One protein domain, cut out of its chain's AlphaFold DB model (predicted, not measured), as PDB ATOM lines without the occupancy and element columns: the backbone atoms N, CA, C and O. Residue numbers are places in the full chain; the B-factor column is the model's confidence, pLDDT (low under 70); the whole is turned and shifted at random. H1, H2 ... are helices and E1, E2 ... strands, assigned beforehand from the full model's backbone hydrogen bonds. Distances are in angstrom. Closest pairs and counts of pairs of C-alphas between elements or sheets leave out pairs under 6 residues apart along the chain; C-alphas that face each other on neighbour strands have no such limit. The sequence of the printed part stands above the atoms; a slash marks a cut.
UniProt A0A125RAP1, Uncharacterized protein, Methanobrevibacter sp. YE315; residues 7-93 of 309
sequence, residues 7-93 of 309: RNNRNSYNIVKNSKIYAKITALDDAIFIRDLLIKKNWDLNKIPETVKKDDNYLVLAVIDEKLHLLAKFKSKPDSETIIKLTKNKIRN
ATOM      1  N   ARG A   7      24.439 -27.354  10.972       96.94
ATOM      2  CA  ARG A   7      23.582 -28.408  11.520       96.94
ATOM      3  C   ARG A   7      22.588 -28.839  10.453       96.94
ATOM      4  O   ARG A   7      21.826 -28.011   9.952       96.94
ATOM      5  N   ASN A   8      22.588 -30.125  10.128       96.38
ATOM      6  CA  ASN A   8      21.597 -30.704   9.230       96.38
ATOM      7  C   ASN A   8      20.210 -30.702   9.906       96.38
ATOM      8  O   ASN A   8      20.084 -31.030  11.086       96.38
ATOM      9  N   ASN A   9      19.181 -30.302   9.166       94.81
ATOM     10  CA  ASN A   9      17.796 -30.253   9.609       94.81
ATOM     11  C   ASN A   9      16.858 -30.671   8.471       94.81
ATOM     12  O   ASN A   9      16.474 -29.810   7.681       94.81
ATOM     13  N   ARG A  10      16.473 -31.957   8.432       92.56
ATOM     14  CA  ARG A  10      15.575 -32.644   7.469       92.56
ATOM     15  C   ARG A  10      15.719 -32.207   5.999       92.56
ATOM     16  O   ARG A  10      16.242 -32.970   5.204       92.56
ATOM     17  N   ASN A  11      15.278 -30.996   5.658       94.44
ATOM     18  CA  ASN A  11      15.259 -30.426   4.306       94.44
ATOM     19  C   ASN A  11      16.094 -29.133   4.178       94.44
ATOM     20  O   ASN A  11      15.837 -28.295   3.314       94.44
ATOM     21  N   SER A  12      17.018 -28.891   5.106       96.38
ATOM     22  CA  SER A  12      17.783 -27.649   5.191       96.38
ATOM     23  C   SER A  12      19.033 -27.796   6.055       96.38
ATOM     24  O   SER A  12      19.162 -28.722   6.851       96.38
ATOM     25  N   TYR A  13      19.915 -26.817   5.946       97.50
ATOM     26  CA  TYR A  13      21.147 -26.677   6.697       97.50
ATOM     27  C   TYR A  13      21.075 -25.378   7.496       97.50
ATOM     28  O   TYR A  13      21.007 -24.283   6.931       97.50
ATOM     29  N   ASN A  14      21.064 -25.501   8.821       97.50
ATOM     30  CA  ASN A  14      21.094 -24.363   9.730       97.50
ATOM     31  C   ASN A  14      22.552 -23.982  10.004       97.50
ATOM     32  O   ASN A  14      23.335 -24.824  10.445       97.50
ATOM     33  N   ILE A  15      22.903 -22.713   9.817       97.94
ATOM     34  CA  ILE A  15      24.220 -22.181  10.183       97.94
ATOM     35  C   ILE A  15      24.118 -21.606  11.597       97.94
ATOM     36  O   ILE A  15      23.385 -20.644  11.823       97.94
ATOM     37  N   VAL A  16      24.804 -22.217  12.565       97.94
ATOM     38  CA  VAL A  16      24.617 -21.971  14.004       97.94
ATOM     39  C   VAL A  16      25.942 -21.655  14.692       97.94
ATOM     40  O   VAL A  16      26.888 -22.438  14.612       97.94
ATOM     41  N   LYS A  17      25.985 -20.557  15.456       97.69
ATOM     42  CA  LYS A  17      27.099 -20.205  16.352       97.69
ATOM     43  C   LYS A  17      26.551 -19.772  17.708       97.69
ATOM     44  O   LYS A  17      25.651 -18.944  17.768       97.69
ATOM     45  N   ASN A  18      27.110 -20.323  18.790       96.50
ATOM     46  CA  ASN A  18      26.703 -20.032  20.172       96.50
ATOM     47  C   ASN A  18      25.181 -20.160  20.378       96.50
ATOM     48  O   ASN A  18      24.543 -19.261  20.910       96.50
ATOM     49  N   SER A  19      24.588 -21.246  19.868       95.06
ATOM     50  CA  SER A  19      23.138 -21.513  19.887       95.06
ATOM     51  C   SER A  19      22.251 -20.552  19.078       95.06
ATOM     52  O   SER A  19      21.080 -20.864  18.874       95.06
ATOM     53  N   LYS A  20      22.787 -19.453  18.530       96.38
ATOM     54  CA  LYS A  20      22.074 -18.566  17.598       96.38
ATOM     55  C   LYS A  20      22.129 -19.123  16.173       96.38
ATOM     56  O   LYS A  20      23.200 -19.496  15.687       96.38
ATOM     57  N   ILE A  21      20.977 -19.175  15.504       97.31
ATOM     58  CA  ILE A  21      20.860 -19.535  14.082       97.31
ATOM     59  C   ILE A  21      21.043 -18.261  13.256       97.31
ATOM     60  O   ILE A  21      20.260 -17.330  13.401       97.31
ATOM     61  N   TYR A  22      22.049 -18.244  12.383       97.75
ATOM     62  CA  TYR A  22      22.363 -17.110  11.510       97.75
ATOM     63  C   TYR A  22      21.781 -17.258  10.110       97.75
ATOM     64  O   TYR A  22      21.539 -16.253   9.464       97.75
ATOM     65  N   ALA A  23      21.573 -18.478   9.616       97.00
ATOM     66  CA  ALA A  23      20.976 -18.714   8.303       97.00
ATOM     67  C   ALA A  23      20.352 -20.110   8.238       97.00
ATOM     68  O   ALA A  23      20.760 -21.015   8.975       97.00
ATOM     69  N   LYS A  24      19.399 -20.293   7.321       96.12
ATOM     70  CA  LYS A  24      18.808 -21.591   6.978       96.12
ATOM     71  C   LYS A  24      18.777 -21.732   5.460       96.12
ATOM     72  O   LYS A  24      18.056 -20.995   4.798       96.12
ATOM     73  N   ILE A  25      19.548 -22.673   4.926       96.88
ATOM     74  CA  ILE A  25      19.788 -22.815   3.483       96.88
ATOM     75  C   ILE A  25      19.434 -24.233   3.041       96.88
ATOM     76  O   ILE A  25      19.705 -25.187   3.761       96.88
ATOM     77  N   THR A  26      18.801 -24.399   1.884       95.75
ATOM     78  CA  THR A  26      18.340 -25.715   1.407       95.75
ATOM     79  C   THR A  26      19.464 -26.555   0.807       95.75
ATOM     80  O   THR A  26      19.516 -27.757   1.050       95.75
ATOM     81  N   ALA A  27      20.388 -25.940   0.067       96.62
ATOM     82  CA  ALA A  27      21.527 -26.618  -0.544       96.62
ATOM     83  C   ALA A  27      22.773 -26.566   0.356       96.62
ATOM     84  O   ALA A  27      23.139 -25.505   0.863       96.62
ATOM     85  N   LEU A  28      23.458 -27.704   0.517       96.06
ATOM     86  CA  LEU A  28      24.654 -27.811   1.365       96.06
ATOM     87  C   LEU A  28      25.784 -26.898   0.882       96.06
ATOM     88  O   LEU A  28      26.409 -26.208   1.680       96.06
ATOM     89  N   ASP A  29      26.023 -26.872  -0.426       96.19
ATOM     90  CA  ASP A  29      27.086 -26.078  -1.039       96.19
ATOM     91  C   ASP A  29      26.888 -24.561  -0.823       96.19
ATOM     92  O   ASP A  29      27.826 -23.809  -0.546       96.19
ATOM     93  N   ASP A  30      25.642 -24.089  -0.857       96.75
ATOM     94  CA  ASP A  30      25.327 -22.702  -0.506       96.75
ATOM     95  C   ASP A  30      25.451 -22.451   0.999       96.75
ATOM     96  O   ASP A  30      25.924 -21.392   1.407       96.75
ATOM     97  N   ALA A  31      25.079 -23.423   1.837       97.25
ATOM     98  CA  ALA A  31      25.237 -23.322   3.284       97.25
ATOM     99  C   ALA A  31      26.716 -23.214   3.692       97.25
ATOM    100  O   ALA A  31      27.063 -22.405   4.553       97.25
ATOM    101  N   ILE A  32      27.594 -23.994   3.051       96.88
ATOM    102  CA  ILE A  32      29.052 -23.936   3.223       96.88
ATOM    103  C   ILE A  32      29.570 -22.551   2.843       96.88
ATOM    104  O   ILE A  32      30.236 -21.903   3.652       96.88
ATOM    105  N   PHE A  33      29.196 -22.063   1.660       96.88
ATOM    106  CA  PHE A  33      29.601 -20.741   1.194       96.88
ATOM    107  C   PHE A  33      29.156 -19.621   2.146       96.88
ATOM    108  O   PHE A  33      29.957 -18.775   2.543       96.88
ATOM    109  N   ILE A  34      27.883 -19.627   2.552       97.44
ATOM    110  CA  ILE A  34      27.319 -18.599   3.436       97.44
ATOM    111  C   ILE A  34      27.965 -18.658   4.822       97.44
ATOM    112  O   ILE A  34      28.238 -17.614   5.415       97.44
ATOM    113  N   ARG A  35      28.282 -19.853   5.335       97.38
ATOM    114  CA  ARG A  35      29.041 -19.998   6.584       97.38
ATOM    115  C   ARG A  35      30.412 -19.340   6.459       97.38
ATOM    116  O   ARG A  35      30.803 -18.593   7.353       97.38
ATOM    117  N   ASP A  36      31.146 -19.613   5.386       97.44
ATOM    118  CA  ASP A  36      32.494 -19.071   5.201       97.44
ATOM    119  C   ASP A  36      32.467 -17.548   5.037       97.44
ATOM    120  O   ASP A  36      33.312 -16.844   5.597       97.44
ATOM    121  N   LEU A  37      31.430 -17.022   4.379       97.50
ATOM    122  CA  LEU A  37      31.154 -15.591   4.315       97.50
ATOM    123  C   LEU A  37      30.897 -14.991   5.709       97.50
ATOM    124  O   LEU A  37      31.504 -13.974   6.052       97.50
ATOM    125  N   LEU A  38      30.063 -15.633   6.535       97.69
ATOM    126  CA  LEU A  38      29.812 -15.213   7.918       97.69
ATOM    127  C   LEU A  38      31.101 -15.234   8.751       97.69
ATOM    128  O   LEU A  38      31.383 -14.268   9.453       97.69
ATOM    129  N   ILE A  39      31.929 -16.279   8.641       97.50
ATOM    130  CA  ILE A  39      33.229 -16.356   9.329       97.50
ATOM    131  C   ILE A  39      34.135 -15.198   8.898       97.50
ATOM    132  O   ILE A  39      34.682 -14.502   9.754       97.50
ATOM    133  N   LYS A  40      34.247 -14.949   7.587       97.62
ATOM    134  CA  LYS A  40      35.064 -13.867   7.017       97.62
ATOM    135  C   LYS A  40      34.627 -12.485   7.505       97.62
ATOM    136  O   LYS A  40      35.466 -11.605   7.675       97.62
ATOM    137  N   LYS A  41      33.329 -12.283   7.736       97.88
ATOM    138  CA  LYS A  41      32.765 -11.035   8.276       97.88
ATOM    139  C   LYS A  41      32.661 -11.024   9.801       97.88
ATOM    140  O   LYS A  41      32.002 -10.156  10.359       97.88
ATOM    141  N   ASN A  42      33.316 -11.963  10.483       97.69
ATOM    142  CA  ASN A  42      33.273 -12.113  11.935       97.69
ATOM    143  C   ASN A  42      31.840 -12.186  12.502       97.69
ATOM    144  O   ASN A  42      31.572 -11.714  13.603       97.69
ATOM    145  N   TRP A  43      30.927 -12.814  11.760       97.31
ATOM    146  CA  TRP A  43      29.516 -13.002  12.118       97.31
ATOM    147  C   TRP A  43      28.721 -11.696  12.263       97.31
ATOM    148  O   TRP A  43      27.629 -11.701  12.824       97.31
ATOM    149  N   ASP A  44      29.254 -10.594  11.736       97.31
ATOM    150  CA  ASP A  44      28.605  -9.290  11.695       97.31
ATOM    151  C   ASP A  44      27.722  -9.192  10.446       97.31
ATOM    152  O   ASP A  44      28.215  -9.025   9.325       97.31
ATOM    153  N   LEU A  45      26.409  -9.343  10.644       96.50
ATOM    154  CA  LEU A  45      25.418  -9.341   9.568       96.50
ATOM    155  C   LEU A  45      25.386  -8.010   8.804       96.50
ATOM    156  O   LEU A  45      25.177  -8.022   7.595       96.50
ATOM    157  N   ASN A  46      25.709  -6.895   9.464       95.81
ATOM    158  CA  ASN A  46      25.731  -5.566   8.846       95.81
ATOM    159  C   ASN A  46      26.893  -5.396   7.854       95.81
ATOM    160  O   ASN A  46      26.912  -4.462   7.058       95.81
ATOM    161  N   LYS A  47      27.888  -6.293   7.890       97.31
ATOM    162  CA  LYS A  47      29.037  -6.291   6.969       97.31
ATOM    163  C   LYS A  47      28.868  -7.247   5.788       97.31
ATOM    164  O   LYS A  47      29.812  -7.396   4.993       97.31
ATOM    165  N   ILE A  48      27.728  -7.932   5.698       96.88
ATOM    166  CA  ILE A  48      27.413  -8.844   4.604       96.88
ATOM    167  C   ILE A  48      26.869  -8.018   3.431       96.88
ATOM    168  O   ILE A  48      25.856  -7.348   3.589       96.88
ATOM    169  N   PRO A  49      27.529  -8.034   2.262       96.44
ATOM    170  CA  PRO A  49      27.008  -7.348   1.082       96.44
ATOM    171  C   PRO A  49      25.747  -8.042   0.548       96.44
ATOM    172  O   PRO A  49      25.642  -9.269   0.587       96.44
ATOM    173  N   GLU A  50      24.839  -7.258  -0.030       96.69
ATOM    174  CA  GLU A  50      23.577  -7.738  -0.617       96.69
ATOM    175  C   GLU A  50      23.785  -8.643  -1.835       96.69
ATOM    176  O   GLU A  50      22.945  -9.474  -2.156       96.69
ATOM    177  N   THR A  51      24.908  -8.499  -2.544       97.31
ATOM    178  CA  THR A  51      25.245  -9.342  -3.696       97.31
ATOM    179  C   THR A  51      26.669  -9.864  -3.586       97.31
ATOM    180  O   THR A  51      27.610  -9.096  -3.370       97.31
ATOM    181  N   VAL A  52      26.849 -11.171  -3.786       97.56
ATOM    182  CA  VAL A  52      28.164 -11.829  -3.763       97.56
ATOM    183  C   VAL A  52      28.327 -12.734  -4.971       97.56
ATOM    184  O   VAL A  52      27.449 -13.538  -5.268       97.56
ATOM    185  N   LYS A  53      29.470 -12.641  -5.656       97.50
ATOM    186  CA  LYS A  53      29.816 -13.577  -6.729       97.50
ATOM    187  C   LYS A  53      30.318 -14.899  -6.137       97.50
ATOM    188  O   LYS A  53      31.221 -14.889  -5.299       97.50
ATOM    189  N   LYS A  54      29.749 -16.013  -6.594       97.00
ATOM    190  CA  LYS A  54      30.160 -17.389  -6.302       97.00
ATOM    191  C   LYS A  54      30.186 -18.154  -7.625       97.00
ATOM    192  O   LYS A  54      29.138 -18.347  -8.239       97.00
ATOM    193  N   ASP A  55      31.377 -18.561  -8.049       95.75
ATOM    194  CA  ASP A  55      31.606 -19.209  -9.345       95.75
ATOM    195  C   ASP A  55      31.033 -18.355 -10.499       95.75
ATOM    196  O   ASP A  55      31.347 -17.162 -10.607       95.75
ATOM    197  N   ASP A  56      30.153 -18.936 -11.316       97.00
ATOM    198  CA  ASP A  56      29.468 -18.276 -12.436       97.00
ATOM    199  C   ASP A  56      28.161 -17.569 -12.039       97.00
ATOM    200  O   ASP A  56      27.442 -17.066 -12.900       97.00
ATOM    201  N   ASN A  57      27.823 -17.530 -10.745       98.06
ATOM    202  CA  ASN A  57      26.577 -16.945 -10.262       98.06
ATOM    203  C   ASN A  57      26.812 -15.745  -9.335       98.06
ATOM    204  O   ASN A  57      27.782 -15.662  -8.581       98.06
ATOM    205  N   TYR A  58      25.853 -14.831  -9.337       97.88
ATOM    206  CA  TYR A  58      25.657 -13.801  -8.333       97.88
ATOM    207  C   TYR A  58      24.560 -14.260  -7.377       97.88
ATOM    208  O   TYR A  58      23.439 -14.560  -7.789       97.88
ATOM    209  N   LEU A  59      24.897 -14.338  -6.096       97.94
ATOM    210  CA  LEU A  59      23.972 -14.647  -5.015       97.94
ATOM    211  C   LEU A  59      23.431 -13.341  -4.445       97.94
ATOM    212  O   LEU A  59      24.225 -12.482  -4.060       97.94
ATOM    213  N   VAL A  60      22.107 -13.219  -4.363       97.75
ATOM    214  CA  VAL A  60      21.441 -12.106  -3.675       97.75
ATOM    215  C   VAL A  60      21.130 -12.533  -2.248       97.75
ATOM    216  O   VAL A  60      20.464 -13.547  -2.027       97.75
ATOM    217  N   LEU A  61      21.634 -11.771  -1.288       97.12
ATOM    218  CA  LEU A  61      21.530 -12.024   0.140       97.12
ATOM    219  C   LEU A  61      20.792 -10.870   0.820       97.12
ATOM    220  O   LEU A  61      20.993  -9.715   0.462       97.12
ATOM    221  N   ALA A  62      20.000 -11.177   1.842       95.69
ATOM    222  CA  ALA A  62      19.389 -10.160   2.694       95.69
ATOM    223  C   ALA A  62      19.371 -10.605   4.153       95.69
ATOM    224  O   ALA A  62      19.231 -11.794   4.454       95.69
ATOM    225  N   VAL A  63      19.503  -9.642   5.063       93.50
ATOM    226  CA  VAL A  63      19.353  -9.871   6.501       93.50
ATOM    227  C   VAL A  63      17.911  -9.550   6.885       93.50
ATOM    228  O   VAL A  63      17.482  -8.412   6.754       93.50
ATOM    229  N   ILE A  64      17.161 -10.555   7.337       89.12
ATOM    230  CA  ILE A  64      15.746 -10.446   7.718       89.12
ATOM    231  C   ILE A  64      15.568 -11.188   9.041       89.12
ATOM    232  O   ILE A  64      15.962 -12.355   9.148       89.12
ATOM    233  N   ASP A  65      15.008 -10.511  10.046       86.25
ATOM    234  CA  ASP A  65      14.849 -11.013  11.420       86.25
ATOM    235  C   ASP A  65      16.158 -11.566  12.007       86.25
ATOM    236  O   ASP A  65      16.229 -12.702  12.486       86.25
ATOM    237  N   GLU A  66      17.233 -10.774  11.892       90.62
ATOM    238  CA  GLU A  66      18.593 -11.122  12.334       90.62
ATOM    239  C   GLU A  66      19.159 -12.421  11.732       90.62
ATOM    240  O   GLU A  66      20.076 -13.040  12.287       90.62
ATOM    241  N   LYS A  67      18.616 -12.861  10.596       94.62
ATOM    242  CA  LYS A  67      19.072 -14.041   9.862       94.62
ATOM    243  C   LYS A  67      19.429 -13.645   8.444       94.62
ATOM    244  O   LYS A  67      18.741 -12.856   7.812       94.62
ATOM    245  N   LEU A  68      20.497 -14.228   7.933       96.31
ATOM    246  CA  LEU A  68      20.917 -14.100   6.553       96.31
ATOM    247  C   LEU A  68      20.136 -15.093   5.684       96.31
ATOM    248  O   LEU A  68      20.151 -16.304   5.928       96.31
ATOM    249  N   HIS A  69      19.475 -14.577   4.654       95.44
ATOM    250  CA  HIS A  69      18.714 -15.344   3.673       95.44
ATOM    251  C   HIS A  69      19.404 -15.282   2.317       95.44
ATOM    252  O   HIS A  69      19.869 -14.224   1.902       95.44
ATOM    253  N   LEU A  70      19.429 -16.415   1.615       96.56
ATOM    254  CA  LEU A  70      19.739 -16.471   0.190       96.56
ATOM    255  C   LEU A  70      18.433 -16.297  -0.585       96.56
ATOM    256  O   LEU A  70      17.579 -17.183  -0.539       96.56
ATOM    257  N   LEU A  71      18.273 -15.157  -1.253       95.75
ATOM    258  CA  LEU A  71      17.033 -14.802  -1.943       95.75
ATOM    259  C   LEU A  71      16.963 -15.412  -3.342       95.75
ATOM    260  O   LEU A  71      15.940 -15.974  -3.720       95.75
ATOM    261  N   ALA A  72      18.050 -15.304  -4.106       96.94
ATOM    262  CA  ALA A  72      18.099 -15.748  -5.494       96.94
ATOM    263  C   ALA A  72      19.538 -15.977  -5.975       96.94
ATOM    264  O   ALA A  72      20.507 -15.534  -5.349       96.94
ATOM    265  N   LYS A  73      19.657 -16.657  -7.121       97.62
ATOM    266  CA  LYS A  73      20.901 -16.828  -7.873       97.62
ATOM    267  C   LYS A  73      20.701 -16.331  -9.300       97.62
ATOM    268  O   LYS A  73      19.739 -16.731  -9.949       97.62
ATOM    269  N   PHE A  74      21.627 -15.519  -9.791       97.56
ATOM    270  CA  PHE A  74      21.606 -14.974 -11.147       97.56
ATOM    271  C   PHE A  74      22.910 -15.283 -11.878       97.56
ATOM    272  O   PHE A  74      23.967 -15.314 -11.258       97.56
ATOM    273  N   LYS A  75      22.863 -15.461 -13.202       97.75
ATOM    274  CA  LYS A  75      24.080 -15.606 -14.029       97.75
ATOM    275  C   LYS A  75      24.800 -14.268 -14.247       97.75
ATOM    276  O   LYS A  75      26.020 -14.217 -14.358       97.75
ATOM    277  N   SER A  76      24.043 -13.177 -14.297       97.56
ATOM    278  CA  SER A  76      24.535 -11.799 -14.359       97.56
ATOM    279  C   SER A  76      24.278 -11.084 -13.034       97.56
ATOM    280  O   SER A  76      23.484 -11.540 -12.215       97.56
ATOM    281  N   LYS A  77      24.973  -9.968 -12.792       97.50
ATOM    282  CA  LYS A  77      24.728  -9.160 -11.594       97.50
ATOM    283  C   LYS A  77      23.346  -8.494 -11.728       97.50
ATOM    284  O   LYS A  77      23.167  -7.772 -12.708       97.50
ATOM    285  N   PRO A  78      22.397  -8.724 -10.801       97.00
ATOM    286  CA  PRO A  78      21.100  -8.053 -10.838       97.00
ATOM    287  C   PRO A  78      21.249  -6.557 -10.528       97.00
ATOM    288  O   PRO A  78      22.195  -6.150  -9.843       97.00
ATOM    289  N   ASP A  79      20.325  -5.750 -11.044       97.06
ATOM    290  CA  ASP A  79      20.203  -4.333 -10.695       97.06
ATOM    291  C   ASP A  79      19.628  -4.132  -9.279       97.06
ATOM    292  O   ASP A  79      19.128  -5.060  -8.634       97.06
ATOM    293  N   SER A  80      19.740  -2.900  -8.776       95.44
ATOM    294  CA  SER A  80      19.299  -2.538  -7.427       95.44
ATOM    295  C   SER A  80      17.790  -2.711  -7.234       95.44
ATOM    296  O   SER A  80      17.361  -3.133  -6.165       95.44
ATOM    297  N   GLU A  81      16.985  -2.430  -8.259       94.50
ATOM    298  CA  GLU A  81      15.523  -2.541  -8.200       94.50
ATOM    299  C   GLU A  81      15.085  -3.999  -8.008       94.50
ATOM    300  O   GLU A  81      14.277  -4.317  -7.131       94.50
ATOM    301  N   THR A  82      15.714  -4.918  -8.741       95.06
ATOM    302  CA  THR A  82      15.517  -6.362  -8.603       95.06
ATOM    303  C   THR A  82      15.871  -6.840  -7.194       95.06
ATOM    304  O   THR A  82      15.131  -7.630  -6.602       95.06
ATOM    305  N   ILE A  83      16.984  -6.358  -6.625       94.94
ATOM    306  CA  ILE A  83      17.412  -6.704  -5.258       94.94
ATOM    307  C   ILE A  83      16.395  -6.197  -4.228       94.94
ATOM    308  O   ILE A  83      15.998  -6.957  -3.336       94.94
ATOM    309  N   ILE A  84      15.926  -4.952  -4.370       92.88
ATOM    310  CA  ILE A  84      14.903  -4.352  -3.503       92.88
ATOM    311  C   ILE A  84      13.612  -5.172  -3.566       92.88
ATOM    312  O   ILE A  84      13.091  -5.569  -2.523       92.88
ATOM    313  N   LYS A  85      13.135  -5.513  -4.769       92.94
ATOM    314  CA  LYS A  85      11.915  -6.308  -4.970       92.94
ATOM    315  C   LYS A  85      12.009  -7.688  -4.319       92.94
ATOM    316  O   LYS A  85      11.097  -8.103  -3.607       92.94
ATOM    317  N   LEU A  86      13.123  -8.397  -4.511       93.88
ATOM    318  CA  LEU A  86      13.349  -9.700  -3.873       93.88
ATOM    319  C   LEU A  86      13.369  -9.594  -2.345       93.88
ATOM    320  O   LEU A  86      12.807 -10.451  -1.658       93.88
ATOM    321  N   THR A  87      14.004  -8.547  -1.821       92.50
ATOM    322  CA  THR A  87      14.112  -8.307  -0.380       92.50
ATOM    323  C   THR A  87      12.744  -8.008   0.224       92.50
ATOM    324  O   THR A  87      12.345  -8.698   1.164       92.50
ATOM    325  N   LYS A  88      11.976  -7.080  -0.371       91.88
ATOM    326  CA  LYS A  88      10.589  -6.781   0.023       91.88
ATOM    327  C   LYS A  88       9.727  -8.042   0.008       91.88
ATOM    328  O   LYS A  88       9.116  -8.374   1.020       91.88
ATOM    329  N   ASN A  89       9.750  -8.817  -1.078       90.44
ATOM    330  CA  ASN A  89       8.973 -10.056  -1.186       90.44
ATOM    331  C   ASN A  89       9.300 -11.056  -0.069       90.44
ATOM    332  O   ASN A  89       8.401 -11.694   0.487       90.44
ATOM    333  N   LYS A  90      10.581 -11.187   0.293       91.44
ATOM    334  CA  LYS A  90      10.991 -12.087   1.372       91.44
ATOM    335  C   LYS A  90      10.572 -11.577   2.751       91.44
ATOM    336  O   LYS A  90      10.152 -12.397   3.562       91.44
ATOM    337  N   ILE A  91      10.645 -10.270   3.006       89.44
ATOM    338  CA  ILE A  91      10.153  -9.645   4.249       89.44
ATOM    339  C   ILE A  91       8.636  -9.844   4.383       89.44
ATOM    340  O   ILE A  91       8.149 -10.245   5.436       89.44
ATOM    341  N   ARG A  92       7.890  -9.646   3.291       90.06
ATOM    342  CA  ARG A  92       6.423  -9.772   3.229       90.06
ATOM    343  C   ARG A  92       5.927 -11.214   3.408       90.06
ATOM    344  O   ARG A  92       4.777 -11.430   3.808       90.06
ATOM    345  N   ASN A  93       6.767 -12.215   3.119       88.25
ATOM    346  CA  ASN A  93       6.433 -13.631   3.284       88.25
ATOM    347  C   ASN A  93       7.663 -14.533   3.565       88.25
ATOM    348  O   ASN A  93       8.042 -15.363   2.731       88.25
TER     349      ASN A  93
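This is residues 7 to 93 of the 309 residues of an uncharacterized protein of Methanobrevibacter sp. YE315 (UniProt A0A125RAP1). Two small three-stranded sheets meet at their edge strands E3 and E6, and H1 fills the angle between them; H2 covers the other face of the second sheet, E4 E5 E6. The printed part has 87 residues, with two named helices and six named strands in the order E1 E2 E3 H1 E4 E5 E6 H2. Both sheets, E1 E2 E3 and E4 E5 E6, are antiparallel meanders, each strand the antiparallel neighbour of the one before; the class is mixed. The whole is compact and rounded, with a radius of gyration of the C-alphas of 12.5 A and spans of 35 by 29 by 27 A.

E5, residues 57 to 64, is the inner strand between E4, residues 51 to 54, and E6, residues 67 to 74. N 52 and O 59 are 2.9 A apart, and N 64 and O 67 2.8 A, within hydrogen-bond range. H2, residues 80 to 92, is on this sheet at a height of 9.1 A, slantwise to E5 at 41 degrees on the local plane; the closest C-alphas of H2 and E5 are Thr 87 and Ala 62, 6.4 A. H1, residues 28 to 40, is on the opposite face at 9.3 A, across E5 at 67 degrees on the local plane, giving three layers, helices on both faces. H1 is also on the sheet of E1, residues 7 to 9, E2, residues 12 to 17, and E3, residues 20 to 25, at 9.1 A, making two layers, a helix on one face. There N 9 and O 12 are 2.8 A apart, and N 15 and O 23 2.9 A, within hydrogen-bond range. The closest C-alphas of E3 and E6 are Tyr 22 and Lys 67, 4.8 A. In H1 and H2 every O i to N i+4 pair is within hydrogen-bond range.

E5 measures 22.0 A, E6 21.2 A, H1 18.3 A and H2 18.2 A from first to last C-alpha. E1 begins at C-alpha 7 (23.582, -28.408, 11.520), and H2 ends at C-alpha 92 (6.423, -9.772, 3.229).

The two farthest C-alphas, Ser 19 and Ser 76, are 35.6 A apart. The printed part has no cut, no link is long, and no printed residue is under 70 in pLDDT.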